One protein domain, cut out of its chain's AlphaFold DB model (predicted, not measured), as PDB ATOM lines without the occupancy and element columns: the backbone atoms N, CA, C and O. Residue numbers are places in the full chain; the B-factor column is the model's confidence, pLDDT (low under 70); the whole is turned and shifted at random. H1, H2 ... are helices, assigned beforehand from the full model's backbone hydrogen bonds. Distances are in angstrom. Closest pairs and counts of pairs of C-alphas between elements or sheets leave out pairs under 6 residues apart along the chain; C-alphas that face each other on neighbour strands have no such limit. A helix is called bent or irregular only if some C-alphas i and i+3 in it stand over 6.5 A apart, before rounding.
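This is residues 61 to 115 of the 116 residues of an uncharacterized protein of Meloidogyne hapla (UniProt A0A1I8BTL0). The model is a loose helical hairpin: the bent helix H1 runs out, and after a tight turn H2 folds back, with the near arm H1b meeting it at the turn and H1a held off from it. The printed part has 55 residues with two named helices, H1 then H2, and no named strand, all helix by class. It is a loose rod spanning 47 by 19 by 8 A, with a radius of gyration of the C-alphas of 14.1 A.

H1, residues 61 to 86, was assigned as one helix by its hydrogen bonds but is bent: C-alphas 73 and 76 are 7.0 A apart. Its arms, H1a, residues 61 to 73, and H1b, residues 76 to 86, stand at a shallow tilt of 32 degrees. H1b and H2, residues 90 to 113, form a helical hairpin: they touch, H2 with residues 90 to 94 alone, at a shallow tilt of 30 degrees, opposite ways; the closest C-alphas, of Ile 83 and Ala 90, are 5.1 A apart. H1a and H2 are apart. Every O i to N i+4 pair is within hydrogen-bond range in H1a and H2; in H1b 1 of 7 is, beside 2 of 8 O i to N i+3 pairs.

H1a measures 17.8 A from C-alpha 61 at (34.974, 14.663, -19.597), H1b 17.2 A, and H2 33.7 A to C-alpha 113 at (42.018, 4.226, -15.964). H2 is neither bent nor irregular, but only just: C-alphas 90 and 93 are 6.1 A apart.

The two C-alphas farthest apart, of Arg 85 and Val 115, are 46.7 A apart. The printed part has no cut, and its one link, H1 to H2, is tight. The pLDDT is under 70 at residues 77 to 90 and 114 to 115.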
ATOM      1  N   PHE A  61      36.394  14.860 -19.904       78.56
ATOM      2  CA  PHE A  61      34.974  14.663 -19.597       78.56
ATOM      3  C   PHE A  61      34.009  15.533 -20.426       78.56
ATOM      4  O   PHE A  61      32.943  15.062 -20.824       78.56
ATOM      5  N   GLY A  62      34.373  16.780 -20.737       83.25
ATOM      6  CA  GLY A  62      33.577  17.673 -21.588       83.25
ATOM      7  C   GLY A  62      33.555  17.203 -23.043       83.25
ATOM      8  O   GLY A  62      32.495  17.121 -23.656       83.25
ATOM      9  N   ALA A  63      34.713  16.789 -23.565       81.31
ATOM     10  CA  ALA A  63      34.807  16.214 -24.906       81.31
ATOM     11  C   ALA A  63      33.999  14.907 -25.024       81.31
ATOM     12  O   ALA A  63      33.271  14.707 -25.993       81.31
ATOM     13  N   THR A  64      34.072  14.043 -24.009       81.19
ATOM     14  CA  THR A  64      33.385  12.744 -24.012       81.19
ATOM     15  C   THR A  64      31.865  12.888 -23.916       81.19
ATOM     16  O   THR A  64      31.141  12.290 -24.708       81.19
ATOM     17  N   SER A  65      31.366  13.714 -22.990       83.94
ATOM     18  CA  SER A  65      29.923  13.969 -22.852       83.94
ATOM     19  C   SER A  65      29.324  14.613 -24.104       83.94
ATOM     20  O   SER A  65      28.216  14.255 -24.501       83.94
ATOM     21  N   TYR A  66      30.079  15.480 -24.785       85.44
ATOM     22  CA  TYR A  66      29.682  16.040 -26.074       85.44
ATOM     23  C   TYR A  66      29.572  14.966 -27.165       85.44
ATOM     24  O   TYR A  66      28.570  14.919 -27.877       85.44
ATOM     25  N   VAL A  67      30.558  14.069 -27.289       83.75
ATOM     26  CA  VAL A  67      30.523  12.970 -28.274       83.75
ATOM     27  C   VAL A  67      29.331  12.047 -28.024       83.75
ATOM     28  O   VAL A  67      28.594  11.746 -28.961       83.75
ATOM     29  N   ILE A  68      29.081  11.670 -26.766       84.88
ATOM     30  CA  ILE A  68      27.913  10.865 -26.385       84.88
ATOM     31  C   ILE A  68      26.623  11.612 -26.757       84.88
ATOM     32  O   ILE A  68      25.767  11.059 -27.438       84.88
ATOM     33  N   GLY A  69      26.513  12.899 -26.421       86.50
ATOM     34  CA  GLY A  69      25.362  13.727 -26.791       86.50
ATOM     35  C   GLY A  69      25.103  13.792 -28.301       86.50
ATOM     36  O   GLY A  69      23.952  13.730 -28.723       86.50
ATOM     37  N   ASN A  70      26.149  13.840 -29.132       81.12
ATOM     38  CA  ASN A  70      26.017  13.841 -30.595       81.12
ATOM     39  C   ASN A  70      25.587  12.475 -31.157       81.12
ATOM     40  O   ASN A  70      24.786  12.417 -32.090       81.12
ATOM     41  N   ILE A  71      26.066  11.376 -30.566       81.88
ATOM     42  CA  ILE A  71      25.666  10.009 -30.931       81.88
ATOM     43  C   ILE A  71      24.155   9.812 -30.728       81.88
ATOM     44  O   ILE A  71      23.477   9.314 -31.627       81.88
ATOM     45  N   ILE A  72      23.621  10.253 -29.582       84.81
ATOM     46  CA  ILE A  72      22.180  10.181 -29.298       84.81
ATOM     47  C   ILE A  72      21.394  11.238 -30.100       84.81
ATOM     48  O   ILE A  72      20.308  10.944 -30.592       84.81
ATOM     49  N   GLY A  73      21.926  12.457 -30.253       76.19
ATOM     50  CA  GLY A  73      21.203  13.601 -30.824       76.19
ATOM     51  C   GLY A  73      21.019  13.575 -32.344       76.19
ATOM     52  O   GLY A  73      19.953  13.946 -32.828       76.19
ATOM     53  N   SER A  74      22.020  13.133 -33.110       74.00
ATOM     54  CA  SER A  74      21.941  13.074 -34.581       74.00
ATOM     55  C   SER A  74      22.295  11.701 -35.149       74.00
ATOM     56  O   SER A  74      21.709  11.292 -36.149       74.00
ATOM     57  N   GLY A  75      23.183  10.950 -34.489       71.06
ATOM     58  CA  GLY A  75      23.652   9.644 -34.960       71.06
ATOM     59  C   GLY A  75      22.543   8.596 -35.084       71.06
ATOM     60  O   GLY A  75      22.441   7.917 -36.104       71.06
ATOM     61  N   ILE A  76      21.666   8.497 -34.081       74.56
ATOM     62  CA  ILE A  76      20.614   7.470 -34.057       74.56
ATOM     63  C   ILE A  76      19.429   7.783 -34.980       74.56
ATOM     64  O   ILE A  76      18.772   6.867 -35.469       74.56
ATOM     65  N   PHE A  77      19.177   9.063 -35.269       67.06
ATOM     66  CA  PHE A  77      18.079   9.516 -36.133       67.06
ATOM     67  C   PHE A  77      18.402   9.444 -37.633       67.06
ATOM     68  O   PHE A  77      17.496   9.530 -38.458       67.06
ATOM     69  N   ILE A  78      19.660   9.196 -38.003       63.28
ATOM     70  CA  ILE A  78      20.044   8.828 -39.376       63.28
ATOM     71  C   ILE A  78      19.646   7.370 -39.677       63.28
ATOM     72  O   ILE A  78      19.341   7.025 -40.818       63.28
ATOM     73  N   ALA A  79      19.579   6.521 -38.646       58.84
ATOM     74  CA  ALA A  79      19.203   5.119 -38.767       58.84
ATOM     75  C   ALA A  79      17.759   4.861 -39.255       58.84
ATOM     76  O   ALA A  79      17.654   4.052 -40.172       58.84
ATOM     77  N   PRO A  80      16.666   5.498 -38.758       56.06
ATOM     78  CA  PRO A  80      15.281   5.177 -39.137       56.06
ATOM     79  C   PRO A  80      15.023   5.189 -40.646       56.06
ATOM     80  O   PRO A  80      14.317   4.320 -41.155       56.06
ATOM     81  N   SER A  81      15.650   6.113 -41.377       58.97
ATOM     82  CA  SER A  81      15.514   6.244 -42.833       58.97
ATOM     83  C   SER A  81      16.140   5.079 -43.609       58.97
ATOM     84  O   SER A  81      15.628   4.694 -44.660       58.97
ATOM     85  N   THR A  82      17.221   4.494 -43.085       59.94
ATOM     86  CA  THR A  82      17.953   3.380 -43.710       59.94
ATOM     87  C   THR A  82      17.233   2.044 -43.506       59.94
ATOM     88  O   THR A  82      17.258   1.185 -44.384       59.94
ATOM     89  N   ILE A  83      16.533   1.884 -42.378       57.72
ATOM     90  CA  ILE A  83      15.817   0.647 -42.027       57.72
ATOM     91  C   ILE A  83      14.607   0.400 -42.921       57.72
ATOM     92  O   ILE A  83      14.380  -0.711 -43.392       57.72
ATOM     93  N   ILE A  84      13.802   1.446 -43.116       61.00
ATOM     94  CA  ILE A  84      12.426   1.314 -43.612       61.00
ATOM     95  C   ILE A  84      12.392   0.869 -45.076       61.00
ATOM     96  O   ILE A  84      11.391   0.322 -45.533       61.00
ATOM     97  N   ARG A  85      13.475   1.090 -45.827       63.78
ATOM     98  CA  ARG A  85      13.483   0.848 -47.269       63.78
ATOM     99  C   ARG A  85      14.112  -0.472 -47.699       63.78
ATOM    100  O   ARG A  85      13.804  -0.875 -48.817       63.78
ATOM    101  N   HIS A  86      14.987  -1.117 -46.916       62.09
ATOM    102  CA  HIS A  86      15.875  -2.148 -47.488       62.09
ATOM    103  C   HIS A  86      16.044  -3.484 -46.743       62.09
ATOM    104  O   HIS A  86      16.475  -4.422 -47.409       62.09
ATOM    105  N   THR A  87      15.782  -3.674 -45.439       54.03
ATOM    106  CA  THR A  87      16.237  -4.940 -44.804       54.03
ATOM    107  C   THR A  87      15.493  -5.347 -43.531       54.03
ATOM    108  O   THR A  87      15.290  -4.543 -42.627       54.03
ATOM    109  N   GLU A  88      15.224  -6.651 -43.443       61.59
ATOM    110  CA  GLU A  88      14.794  -7.488 -42.307       61.59
ATOM    111  C   GLU A  88      15.540  -7.306 -40.958       61.59
ATOM    112  O   GLU A  88      15.256  -8.026 -40.007       61.59
ATOM    113  N   SER A  89      16.480  -6.363 -40.802       61.66
ATOM    114  CA  SER A  89      17.067  -6.048 -39.490       61.66
ATOM    115  C   SER A  89      17.808  -4.707 -39.458       61.66
ATOM    116  O   SER A  89      18.964  -4.589 -39.866       61.66
ATOM    117  N   ALA A  90      17.166  -3.699 -38.864       65.88
ATOM    118  CA  ALA A  90      17.796  -2.437 -38.453       65.88
ATOM    119  C   ALA A  90      18.951  -2.629 -37.474       65.88
ATOM    120  O   ALA A  90      19.915  -1.863 -37.441       65.88
ATOM    121  N   GLY A  91      18.773  -3.626 -36.608       71.69
ATOM    122  CA  GLY A  91      19.578  -3.805 -35.416       71.69
ATOM    123  C   GLY A  91      21.012  -4.175 -35.756       71.69
ATOM    124  O   GLY A  91      21.915  -3.750 -35.048       71.69
ATOM    125  N   LEU A  92      21.235  -4.896 -36.862       72.25
ATOM    126  CA  LEU A  92      22.563  -5.373 -37.255       72.25
ATOM    127  C   LEU A  92      23.523  -4.237 -37.637       72.25
ATOM    128  O   LEU A  92      24.666  -4.230 -37.185       72.25
ATOM    129  N   SER A  93      23.064  -3.248 -38.412       71.75
ATOM    130  CA  SER A  93      23.895  -2.089 -38.783       71.75
ATOM    131  C   SER A  93      24.207  -1.207 -37.569       71.75
ATOM    132  O   SER A  93      25.334  -0.740 -37.396       71.75
ATOM    133  N   LEU A  94      23.223  -1.054 -36.681       74.56
ATOM    134  CA  LEU A  94      23.349  -0.273 -35.457       74.56
ATOM    135  C   LEU A  94      24.303  -0.956 -34.463       74.56
ATOM    136  O   LEU A  94      25.149  -0.288 -33.872       74.56
ATOM    137  N   LEU A  95      24.252  -2.288 -34.357       77.12
ATOM    138  CA  LEU A  95      25.208  -3.066 -33.568       77.12
ATOM    139  C   LEU A  95      26.637  -2.900 -34.087       77.12
ATOM    140  O   LEU A  95      27.533  -2.661 -33.286       77.12
ATOM    141  N   VAL A  96      26.863  -2.999 -35.401       81.38
ATOM    142  CA  VAL A  96      28.208  -2.868 -35.991       81.38
ATOM    143  C   VAL A  96      28.832  -1.513 -35.661       81.38
ATOM    144  O   VAL A  96      30.007  -1.431 -35.301       81.38
ATOM    145  N   TRP A  97      28.032  -0.452 -35.727       77.31
ATOM    146  CA  TRP A  97      28.489   0.896 -35.426       77.31
ATOM    147  C   TRP A  97      28.754   1.100 -33.929       77.31
ATOM    148  O   TRP A  97      29.808   1.613 -33.555       77.31
ATOM    149  N   VAL A  98      27.845   0.634 -33.065       82.00
ATOM    150  CA  VAL A  98      28.012   0.697 -31.604       82.00
ATOM    151  C   VAL A  98      29.217  -0.122 -31.148       82.00
ATOM    152  O   VAL A  98      29.980   0.345 -30.309       82.00
ATOM    153  N   ILE A  99      29.439  -1.307 -31.719       86.00
ATOM    154  CA  ILE A  99      30.607  -2.142 -31.422       86.00
ATOM    155  C   ILE A  99      31.894  -1.416 -31.833       86.00
ATOM    156  O   ILE A  99      32.839  -1.374 -31.047       86.00
ATOM    157  N   GLY A 100      31.926  -0.774 -33.007       82.94
ATOM    158  CA  GLY A 100      33.062   0.049 -33.433       82.94
ATOM    159  C   GLY A 100      33.346   1.221 -32.482       82.94
ATOM    160  O   GLY A 100      34.494   1.437 -32.089       82.94
ATOM    161  N   ALA A 101      32.302   1.934 -32.049       83.06
ATOM    162  CA  ALA A 101      32.418   3.015 -31.071       83.06
ATOM    163  C   ALA A 101      32.905   2.505 -29.702       83.06
ATOM    164  O   ALA A 101      33.761   3.129 -29.075       83.06
ATOM    165  N   LEU A 102      32.406   1.349 -29.261       84.69
ATOM    166  CA  LEU A 102      32.742   0.743 -27.978       84.69
ATOM    167  C   LEU A 102      34.195   0.254 -27.945       84.69
ATOM    168  O   LEU A 102      34.899   0.526 -26.979       84.69
ATOM    169  N   ILE A 103      34.686  -0.383 -29.012       87.38
ATOM    170  CA  ILE A 103      36.088  -0.827 -29.117       87.38
ATOM    171  C   ILE A 103      37.052   0.367 -29.012       87.38
ATOM    172  O   ILE A 103      38.028   0.311 -28.261       87.38
ATOM    173  N   ALA A 104      36.759   1.472 -29.706       82.44
ATOM    174  CA  ALA A 104      37.558   2.695 -29.616       82.44
ATOM    175  C   ALA A 104      37.472   3.349 -28.221       82.44
ATOM    176  O   ALA A 104      38.481   3.821 -27.687       82.44
ATOM    177  N   PHE A 105      36.284   3.335 -27.606       83.75
ATOM    178  CA  PHE A 105      36.054   3.885 -26.272       83.75
ATOM    179  C   PHE A 105      36.790   3.099 -25.182       83.75
ATOM    180  O   PHE A 105      37.444   3.705 -24.336       83.75
ATOM    181  N   LEU A 106      36.752   1.762 -25.228       82.38
ATOM    182  CA  LEU A 106      37.463   0.900 -24.279       82.38
ATOM    183  C   LEU A 106      38.973   1.142 -24.328       82.38
ATOM    184  O   LEU A 106      39.597   1.238 -23.277       82.38
ATOM    185  N   GLY A 107      39.561   1.303 -25.517       82.12
ATOM    186  CA  GLY A 107      40.989   1.604 -25.652       82.12
ATOM    187  C   GLY A 107      41.394   2.925 -24.985       82.12
ATOM    188  O   GLY A 107      42.422   2.994 -24.307       82.12
ATOM    189  N   HIS A 108      40.567   3.967 -25.123       78.88
ATOM    190  CA  HIS A 108      40.798   5.250 -24.456       78.88
ATOM    191  C   HIS A 108      40.570   5.153 -22.942       78.88
ATOM    192  O   HIS A 108      41.408   5.601 -22.161       78.88
ATOM    193  N   PHE A 109      39.479   4.508 -22.523       81.19
ATOM    194  CA  PHE A 109      39.119   4.332 -21.119       81.19
ATOM    195  C   PHE A 109      40.156   3.505 -20.350       81.19
ATOM    196  O   PHE A 109      40.547   3.901 -19.260       81.19
ATOM    197  N   LEU A 110      40.680   2.415 -20.922       79.94
ATOM    198  CA  LEU A 110      41.717   1.578 -20.303       79.94
ATOM    199  C   LEU A 110      43.037   2.337 -20.097       79.94
ATOM    200  O   LEU A 110      43.658   2.213 -19.042       79.94
ATOM    201  N   LYS A 111      43.464   3.161 -21.071       76.06
ATOM    202  CA  LYS A 111      44.644   4.032 -20.898       76.06
ATOM    203  C   LYS A 111      44.420   5.101 -19.831       76.06
ATOM    204  O   LYS A 111      45.348   5.397 -19.088       76.06
ATOM    205  N   VAL A 112      43.223   5.685 -19.778       78.00
ATOM    206  CA  VAL A 112      42.868   6.721 -18.797       78.00
ATOM    207  C   VAL A 112      42.712   6.133 -17.388       78.00
ATOM    208  O   VAL A 112      43.153   6.753 -16.432       78.00
ATOM    209  N   LEU A 113      42.173   4.919 -17.247       76.75
ATOM    210  CA  LEU A 113      42.018   4.226 -15.964       76.75
ATOM    211  C   LEU A 113      43.360   3.797 -15.348       76.75
ATOM    212  O   LEU A 113      43.465   3.716 -14.137       76.75
ATOM    213  N   CYS A 114      44.387   3.538 -16.161       65.88
ATOM    214  CA  CYS A 114      45.730   3.184 -15.679       65.88
ATOM    215  C   CYS A 114      46.529   4.398 -15.149       65.88
ATOM    216  O   CYS A 114      47.539   4.224 -14.475       65.88
ATOM    217  N   VAL A 115      46.112   5.629 -15.481       68.19
ATOM    218  CA  VAL A 115      46.826   6.874 -15.121       68.19
ATOM    219  C   VAL A 115      46.214   7.608 -13.917       68.19
ATOM    220  O   VAL A 115      46.701   8.674 -13.538       68.19
TER     221      VAL A 115